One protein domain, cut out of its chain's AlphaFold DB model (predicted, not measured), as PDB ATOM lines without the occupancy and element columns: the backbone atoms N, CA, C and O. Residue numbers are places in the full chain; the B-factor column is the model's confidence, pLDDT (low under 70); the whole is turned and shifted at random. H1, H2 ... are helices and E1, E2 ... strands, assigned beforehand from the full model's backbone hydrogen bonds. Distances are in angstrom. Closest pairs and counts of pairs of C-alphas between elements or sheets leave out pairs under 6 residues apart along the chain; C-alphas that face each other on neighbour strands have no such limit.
ATOM      1  N   ARG A  32      11.854 -14.090  -6.469       95.38
ATOM      2  CA  ARG A  32      11.069 -12.892  -6.144       95.38
ATOM      3  C   ARG A  32      11.892 -11.620  -6.331       95.38
ATOM      4  O   ARG A  32      13.107 -11.676  -6.134       95.38
ATOM      5  N   PRO A  33      11.269 -10.480  -6.654       95.12
ATOM      6  CA  PRO A  33      11.942  -9.187  -6.658       95.12
ATOM      7  C   PRO A  33      12.612  -8.877  -5.309       95.12
ATOM      8  O   PRO A  33      12.064  -9.134  -4.238       95.12
ATOM      9  N   TYR A  34      13.839  -8.358  -5.348       93.25
ATOM     10  CA  TYR A  34      14.623  -8.041  -4.151       93.25
ATOM     11  C   TYR A  34      13.992  -6.931  -3.311       93.25
ATOM     12  O   TYR A  34      14.106  -6.962  -2.092       93.25
ATOM     13  N   ASP A  35      13.351  -5.957  -3.950       92.19
ATOM     14  CA  ASP A  35      12.609  -4.888  -3.283       92.19
ATOM     15  C   ASP A  35      11.425  -5.438  -2.476       92.19
ATOM     16  O   ASP A  35      11.301  -5.107  -1.304       92.19
ATOM     17  N   GLU A  36      10.636  -6.353  -3.041       93.19
ATOM     18  CA  GLU A  36       9.554  -7.046  -2.324       93.19
ATOM     19  C   GLU A  36      10.097  -7.829  -1.119       93.19
ATOM     20  O   GLU A  36       9.555  -7.773  -0.015       93.19
ATOM     21  N   VAL A  37      11.205  -8.548  -1.315       92.50
ATOM     22  CA  VAL A  37      11.820  -9.358  -0.256       92.50
ATOM     23  C   VAL A  37      12.357  -8.473   0.866       92.50
ATOM     24  O   VAL A  37      12.144  -8.775   2.040       92.50
ATOM     25  N   ILE A  38      13.060  -7.391   0.525       89.19
ATOM     26  CA  ILE A  38      13.680  -6.516   1.519       89.19
ATOM     27  C   ILE A  38      12.636  -5.652   2.235       89.19
ATOM     28  O   ILE A  38      12.828  -5.350   3.405       89.19
ATOM     29  N   ASP A  39      11.527  -5.298   1.588       89.38
ATOM     30  CA  ASP A  39      10.413  -4.598   2.234       89.38
ATOM     31  C   ASP A  39       9.709  -5.496   3.265       89.38
ATOM     32  O   ASP A  39       9.446  -5.076   4.391       89.38
ATOM     33  N   ALA A  40       9.494  -6.771   2.925       89.19
ATOM     34  CA  ALA A  40       8.814  -7.721   3.804       89.19
ATOM     35  C   ALA A  40       9.687  -8.256   4.957       89.19
ATOM     36  O   ALA A  40       9.173  -8.510   6.046       89.19
ATOM     37  N   TRP A  41      10.992  -8.465   4.732       87.12
ATOM     38  CA  TRP A  41      11.842  -9.242   5.653       87.12
ATOM     39  C   TRP A  41      13.017  -8.489   6.264       87.12
ATOM     40  O   TRP A  41      13.654  -8.999   7.192       87.12
ATOM     41  N   ARG A  42      13.332  -7.281   5.790       81.31
ATOM     42  CA  ARG A  42      14.370  -6.478   6.435       81.31
ATOM     43  C   ARG A  42      13.824  -5.921   7.739       81.31
ATOM     44  O   ARG A  42      12.880  -5.139   7.742       81.31
ATOM     45  N   THR A  43      14.474  -6.245   8.850       67.56
ATOM     46  CA  THR A  43      14.240  -5.529  10.107       67.56
ATOM     47  C   THR A  43      15.423  -4.615  10.402       67.56
ATOM     48  O   THR A  43      16.563  -4.896  10.044       67.56
ATOM     49  N   SER A  44      15.156  -3.474  11.029       55.94
ATOM     50  CA  SER A  44      16.161  -2.458  11.363       55.94
ATOM     51  C   SER A  44      16.974  -2.788  12.624       55.94
ATOM     52  O   SER A  44      17.784  -1.974  13.068       55.94
ATOM     53  N   CYS A  45      16.773  -3.965  13.228       58.88
ATOM     54  CA  CYS A  45      17.431  -4.343  14.475       58.88
ATOM     55  C   CYS A  45      18.873  -4.834  14.205       58.88
ATOM     56  O   CYS A  45      19.085  -5.674  13.332       58.88
ATOM     57  N   PRO A  46      19.891  -4.355  14.944       58.66
ATOM     58  CA  PRO A  46      21.285  -4.398  14.487       58.66
ATOM     59  C   PRO A  46      22.020  -5.740  14.649       58.66
ATOM     60  O   PRO A  46      23.215  -5.787  14.368       58.66
ATOM     61  N   ARG A  47      21.385  -6.813  15.148       58.09
ATOM     62  CA  ARG A  47      22.125  -8.013  15.594       58.09
ATOM     63  C   ARG A  47      22.093  -9.243  14.692       58.09
ATOM     64  O   ARG A  47      22.930 -10.097  14.946       58.09
ATOM     65  N   LEU A  48      21.230  -9.282  13.671       58.97
ATOM     66  CA  LEU A  48      21.203 -10.176  12.485       58.97
ATOM     67  C   LEU A  48      19.732 -10.475  12.137       58.97
ATOM     68  O   LEU A  48      19.138 -11.397  12.700       58.97
ATOM     69  N   PRO A  49      19.107  -9.674  11.258       77.50
ATOM     70  CA  PRO A  49      17.768  -9.963  10.770       77.50
ATOM     71  C   PRO A  49      17.753 -11.259   9.946       77.50
ATOM     72  O   PRO A  49      18.753 -11.669   9.361       77.50
ATOM     73  N   VAL A  50      16.592 -11.914   9.907       87.31
ATOM     74  CA  VAL A  50      16.341 -13.203   9.230       87.31
ATOM     75  C   VAL A  50      16.921 -13.246   7.808       87.31
ATOM     76  O   VAL A  50      17.478 -14.263   7.390       87.31
ATOM     77  N   TRP A  51      16.824 -12.127   7.082       88.81
ATOM     78  CA  TRP A  51      17.376 -11.946   5.741       88.81
ATOM     79  C   TRP A  51      18.902 -12.127   5.696       88.81
ATOM     80  O   TRP A  51      19.413 -12.944   4.929       88.81
ATOM     81  N   GLU A  52      19.635 -11.394   6.531       88.12
ATOM     82  CA  GLU A  52      21.093 -11.408   6.600       88.12
ATOM     83  C   GLU A  52      21.612 -12.795   6.981       88.12
ATOM     84  O   GLU A  52      22.582 -13.264   6.384       88.12
ATOM     85  N   GLU A  53      20.938 -13.482   7.905       89.44
ATOM     86  CA  GLU A  53      21.312 -14.834   8.324       89.44
ATOM     87  C   GLU A  53      21.064 -15.862   7.206       89.44
ATOM     88  O   GLU A  53      21.928 -16.692   6.907       89.44
ATOM     89  N   ALA A  54      19.926 -15.779   6.509       91.69
ATOM     90  CA  ALA A  54      19.644 -16.634   5.356       91.69
ATOM     91  C   ALA A  54      20.648 -16.411   4.209       91.69
ATOM     92  O   ALA A  54      21.051 -17.371   3.539       91.69
ATOM     93  N   CYS A  55      21.082 -15.163   3.993       91.69
ATOM     94  CA  CYS A  55      22.157 -14.826   3.063       91.69
ATOM     95  C   CYS A  55      23.506 -15.400   3.517       91.69
ATOM     96  O   CYS A  55      24.183 -16.046   2.718       91.69
ATOM     97  N   ALA A  56      23.890 -15.199   4.782       90.94
ATOM     98  CA  ALA A  56      25.166 -15.654   5.335       90.94
ATOM     99  C   ALA A  56      25.312 -17.182   5.283       90.94
ATOM    100  O   ALA A  56      26.383 -17.701   4.970       90.94
ATOM    101  N   ARG A  57      24.215 -17.910   5.509       92.12
ATOM    102  CA  ARG A  57      24.155 -19.378   5.406       92.12
ATOM    103  C   ARG A  57      24.044 -19.898   3.973       92.12
ATOM    104  O   ARG A  57      24.053 -21.109   3.754       92.12
ATOM    105  N   GLY A  58      23.912 -19.008   2.989       95.31
ATOM    106  CA  GLY A  58      23.791 -19.370   1.580       95.31
ATOM    107  C   GLY A  58      22.471 -20.061   1.224       95.31
ATOM    108  O   GLY A  58      22.412 -20.792   0.234       95.31
ATOM    109  N   TYR A  59      21.408 -19.863   2.006       96.31
ATOM    110  CA  TYR A  59      20.081 -20.418   1.709       96.31
ATOM    111  C   TYR A  59      19.330 -19.629   0.638       96.31
ATOM    112  O   TYR A  59      18.496 -20.195  -0.072       96.31
ATOM    113  N   VAL A  60      19.673 -18.355   0.472       95.81
ATOM    114  CA  VAL A  60      19.163 -17.489  -0.592       95.81
ATOM    115  C   VAL A  60      20.314 -16.914  -1.405       95.81
ATOM    116  O   VAL A  60      21.429 -16.747  -0.915       95.81
ATOM    117  N   VAL A  61      20.039 -16.602  -2.667       95.81
ATOM    118  CA  VAL A  61      20.968 -15.894  -3.545       95.81
ATOM    119  C   VAL A  61      20.257 -14.715  -4.182       95.81
ATOM    120  O   VAL A  61      19.149 -14.862  -4.695       95.81
ATOM    121  N   ARG A  62      20.918 -13.554  -4.179       94.44
ATOM    122  CA  ARG A  62      20.491 -12.392  -4.954       94.44
ATOM    123  C   ARG A  62      21.181 -12.416  -6.314       94.44
ATOM    124  O   ARG A  62      22.406 -12.478  -6.388       94.44
ATOM    125  N   ARG A  63      20.400 -12.351  -7.382       93.62
ATOM    126  CA  ARG A  63      20.862 -12.255  -8.767       93.62
ATOM    127  C   ARG A  63      20.493 -10.884  -9.302       93.62
ATOM    128  O   ARG A  63      19.417 -10.375  -9.023       93.62
ATOM    129  N   HIS A  64      21.398 -10.285 -10.057       92.00
ATOM    130  CA  HIS A  64      21.147  -9.019 -10.725       92.00
ATOM    131  C   HIS A  64      21.369  -9.225 -12.216       92.00
ATOM    132  O   HIS A  64      22.478  -9.551 -12.641       92.00
ATOM    133  N   THR A  65      20.313  -9.067 -13.003       88.69
ATOM    134  CA  THR A  65      20.386  -9.120 -14.460       88.69
ATOM    135  C   THR A  65      20.682  -7.715 -14.994       88.69
ATOM    136  O   THR A  65      20.078  -6.744 -14.535       88.69
ATOM    137  N   PRO A  66      21.636  -7.542 -15.926       89.50
ATOM    138  CA  PRO A  66      21.871  -6.241 -16.544       89.50
ATOM    139  C   PRO A  66      20.587  -5.709 -17.194       89.50
ATOM    140  O   PRO A  66      20.003  -6.378 -18.040       89.50
ATOM    141  N   GLY A  67      20.143  -4.522 -16.777       89.19
ATOM    142  CA  GLY A  67      18.900  -3.909 -17.260       89.19
ATOM    143  C   GLY A  67      17.606  -4.505 -16.691       89.19
ATOM    144  O   GLY A  67      16.532  -4.080 -17.107       89.19
ATOM    145  N   GLY A  68      17.687  -5.461 -15.759       89.50
ATOM    146  CA  GLY A  68      16.534  -6.059 -15.085       89.50
ATOM    147  C   GLY A  68      16.478  -5.739 -13.590       89.50
ATOM    148  O   GLY A  68      17.365  -5.092 -13.032       89.50
ATOM    149  N   VAL A  69      15.408  -6.200 -12.940       90.62
ATOM    150  CA  VAL A  69      15.231  -6.076 -11.487       90.62
ATOM    151  C   VAL A  69      16.117  -7.104 -10.780       90.62
ATOM    152  O   VAL A  69      16.320  -8.214 -11.272       90.62
ATOM    153  N   ALA A  70      16.671  -6.738  -9.623       94.00
ATOM    154  CA  ALA A  70      17.369  -7.699  -8.781       94.00
ATOM    155  C   ALA A  70      16.370  -8.727  -8.240       94.00
ATOM    156  O   ALA A  70      15.347  -8.357  -7.677       94.00
ATOM    157  N   GLU A  71      16.693 -10.006  -8.357       95.94
ATOM    158  CA  GLU A  71      15.835 -11.104  -7.921       95.94
ATOM    159  C   GLU A  71      16.509 -11.913  -6.817       95.94
ATOM    160  O   GLU A  71      17.733 -12.038  -6.755       95.94
ATOM    161  N   VAL A  72      15.705 -12.511  -5.953       96.56
ATOM    162  CA  VAL A  72      16.121 -13.387  -4.866       96.56
ATOM    163  C   VAL A  72      15.533 -14.763  -5.107       96.56
ATOM    164  O   VAL A  72      14.330 -14.906  -5.301       96.56
ATOM    165  N   ALA A  73      16.371 -15.793  -5.051       96.94
ATOM    166  CA  ALA A  73      15.934 -17.176  -5.178       96.94
ATOM    167  C   ALA A  73      16.460 -18.035  -4.027       96.94
ATOM    168  O   ALA A  73      17.591 -17.854  -3.567       96.94
ATOM    169  N   VAL A  74      15.672 -19.033  -3.622       97.50
ATOM    170  CA  VAL A  74      16.130 -20.077  -2.699       97.50
ATOM    171  C   VAL A  74      17.169 -20.957  -3.403       97.50
ATOM    172  O   VAL A  74      16.978 -21.405  -4.541       97.50
ATOM    173  N   THR A  75      18.290 -21.219  -2.738       97.31
ATOM    174  CA  THR A  75      19.369 -22.072  -3.252       97.31
ATOM    175  C   THR A  75      19.046 -23.560  -3.051       97.31
ATOM    176  O   THR A  75      18.105 -23.915  -2.335       97.31
ATOM    177  N   PRO A  76      19.816 -24.490  -3.649       96.94
ATOM    178  CA  PRO A  76      19.697 -25.909  -3.317       96.94
ATOM    179  C   PRO A  76      19.858 -26.200  -1.816       96.94
ATOM    180  O   PRO A  76      19.122 -27.031  -1.289       96.94
ATOM    181  N   ALA A  77      20.747 -25.481  -1.121       96.75
ATOM    182  CA  ALA A  77      20.939 -25.616   0.323       96.75
ATOM    183  C   ALA A  77      19.696 -25.170   1.113       96.75
ATOM    184  O   ALA A  77      19.230 -25.907   1.980       96.75
ATOM    185  N   GLY A  78      19.096 -24.026   0.760       96.06
ATOM    186  CA  GLY A  78      17.845 -23.573   1.382       96.06
ATOM    187  C   GLY A  78      16.680 -24.541   1.136       96.06
ATOM    188  O   GLY A  78      15.910 -24.852   2.040       96.06
ATOM    189  N   ARG A  79      16.595 -25.129  -0.065       95.44
ATOM    190  CA  ARG A  79      15.605 -26.181  -0.351       95.44
ATOM    191  C   ARG A  79      15.834 -27.447   0.475       95.44
ATOM    192  O   ARG A  79      14.863 -28.065   0.901       95.44
ATOM    193  N   ALA A  80      17.086 -27.852   0.684       95.44
ATOM    194  CA  ALA A  80      17.409 -29.002   1.525       95.44
ATOM    195  C   ALA A  80      17.007 -28.758   2.990       95.44
ATOM    196  O   ALA A  80      16.417 -29.642   3.606       95.44
ATOM    197  N   ARG A  81      17.230 -27.540   3.505       94.06
ATOM    198  CA  ARG A  81      16.777 -27.107   4.837       94.06
ATOM    199  C   ARG A  81      15.259 -27.246   5.000       94.06
ATOM    200  O   ARG A  81      14.816 -27.932   5.917       94.06
ATOM    201  N   LEU A  82      14.480 -26.708   4.056       94.00
ATOM    202  CA  LEU A  82      13.015 -26.822   4.066       94.00
ATOM    203  C   LEU A  82      12.522 -28.275   4.034       94.00
ATOM    204  O   LEU A  82      11.524 -28.607   4.669       94.00
ATOM    205  N   ARG A  83      13.207 -29.154   3.293       93.25
ATOM    206  CA  ARG A  83      12.875 -30.587   3.274       93.25
ATOM    207  C   ARG A  83      13.166 -31.249   4.616       93.25
ATOM    208  O   ARG A  83      12.340 -32.026   5.072       93.25
ATOM    209  N   ALA A  84      14.294 -30.919   5.245       90.31
ATOM    210  CA  ALA A  84      14.679 -31.466   6.543       90.31
ATOM    211  C   ALA A  84      13.733 -31.040   7.678       90.31
ATOM    212  O   ALA A  84      13.527 -31.816   8.598       90.31
ATOM    213  N   ARG A  85      13.126 -29.846   7.608       86.94
ATOM    214  CA  ARG A  85      12.079 -29.408   8.554       86.94
ATOM    215  C   ARG A  85      10.802 -30.253   8.464       86.94
ATOM    216  O   ARG A  85      10.104 -30.413   9.457       86.94
ATOM    217  N   ARG A  86      10.449 -30.703   7.255       78.38
ATOM    218  CA  ARG A  86       9.192 -31.417   6.958       78.38
ATOM    219  C   ARG A  86       9.296 -32.940   7.128       78.38
ATOM    220  O   ARG A  86       8.291 -33.615   6.919       78.38
ATOM    221  N   ALA A  87      10.490 -33.457   7.419       68.12
ATOM    222  CA  ALA A  87      10.777 -34.874   7.638       68.12
ATOM    223  C   ALA A  87      10.720 -35.209   9.131       68.12
ATOM    224  O   ALA A  87      10.232 -36.315   9.446       68.12
TER     225      ALA A  87
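What this domain is: This is residues 32 to 87 of the 87 residues of the protein "3-phosphoglycerate dehydrogenase" of Burkholderia cenocepacia (UniProt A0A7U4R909). A two-stranded hairpin, E1 and E2, and helix H3 beyond one end of it make the long axis; H1 and H2 pack over the hairpin, H1 mostly by E2 and H2 by E1. The 56 printed residues run H1, H2, E1, E2, H3, mixed helices and strands, with an antiparallel sheet E1 - E2. The whole is only just loose, close to compact, with radius of gyration of the C-alphas 12.4 A and spans of 40 by 27 by 17 A.

Where its parts are: Find C-alpha 60 at (19.163, -17.489, -0.592), where E1, residues 60 to 64, begins its 13.4 A; E2, residues 70 to 74, covers 13.8 A. H3, residues 76 to 85, runs 14.5 A to C-alpha 85 at (12.079, -29.408, 8.554). Look earlier for H1, residues 34 to 41, 10.3 A, and H2, residues 50 to 56, 10.0 A.

How they stand to each other: In the hairpin E1 and E2, antiparallel at 155 degrees, N 61 and O 73 are within hydrogen-bond range at 2.9 A. The closest C-alphas of H1 and E2 are Tyr 34 and Glu 71, 5.0 A; of H2 and E1, Ala 54 and Val 60, 6.0 A. H1 and H2 only just touch, with 3 pairs of C-alphas within 8 A, closest Trp 41 and Trp 51, 6.2 A. H3 touches no helix. In H1, H2 and H3 every O i to N i+4 pair is within hydrogen-bond range.

The domain as a whole: The farthest C-alphas, Gly 67 and Ala 87, are 40.6 A apart. The printed part has no cut and no long link. Residues 43 to 48 and 87 have pLDDT under 70.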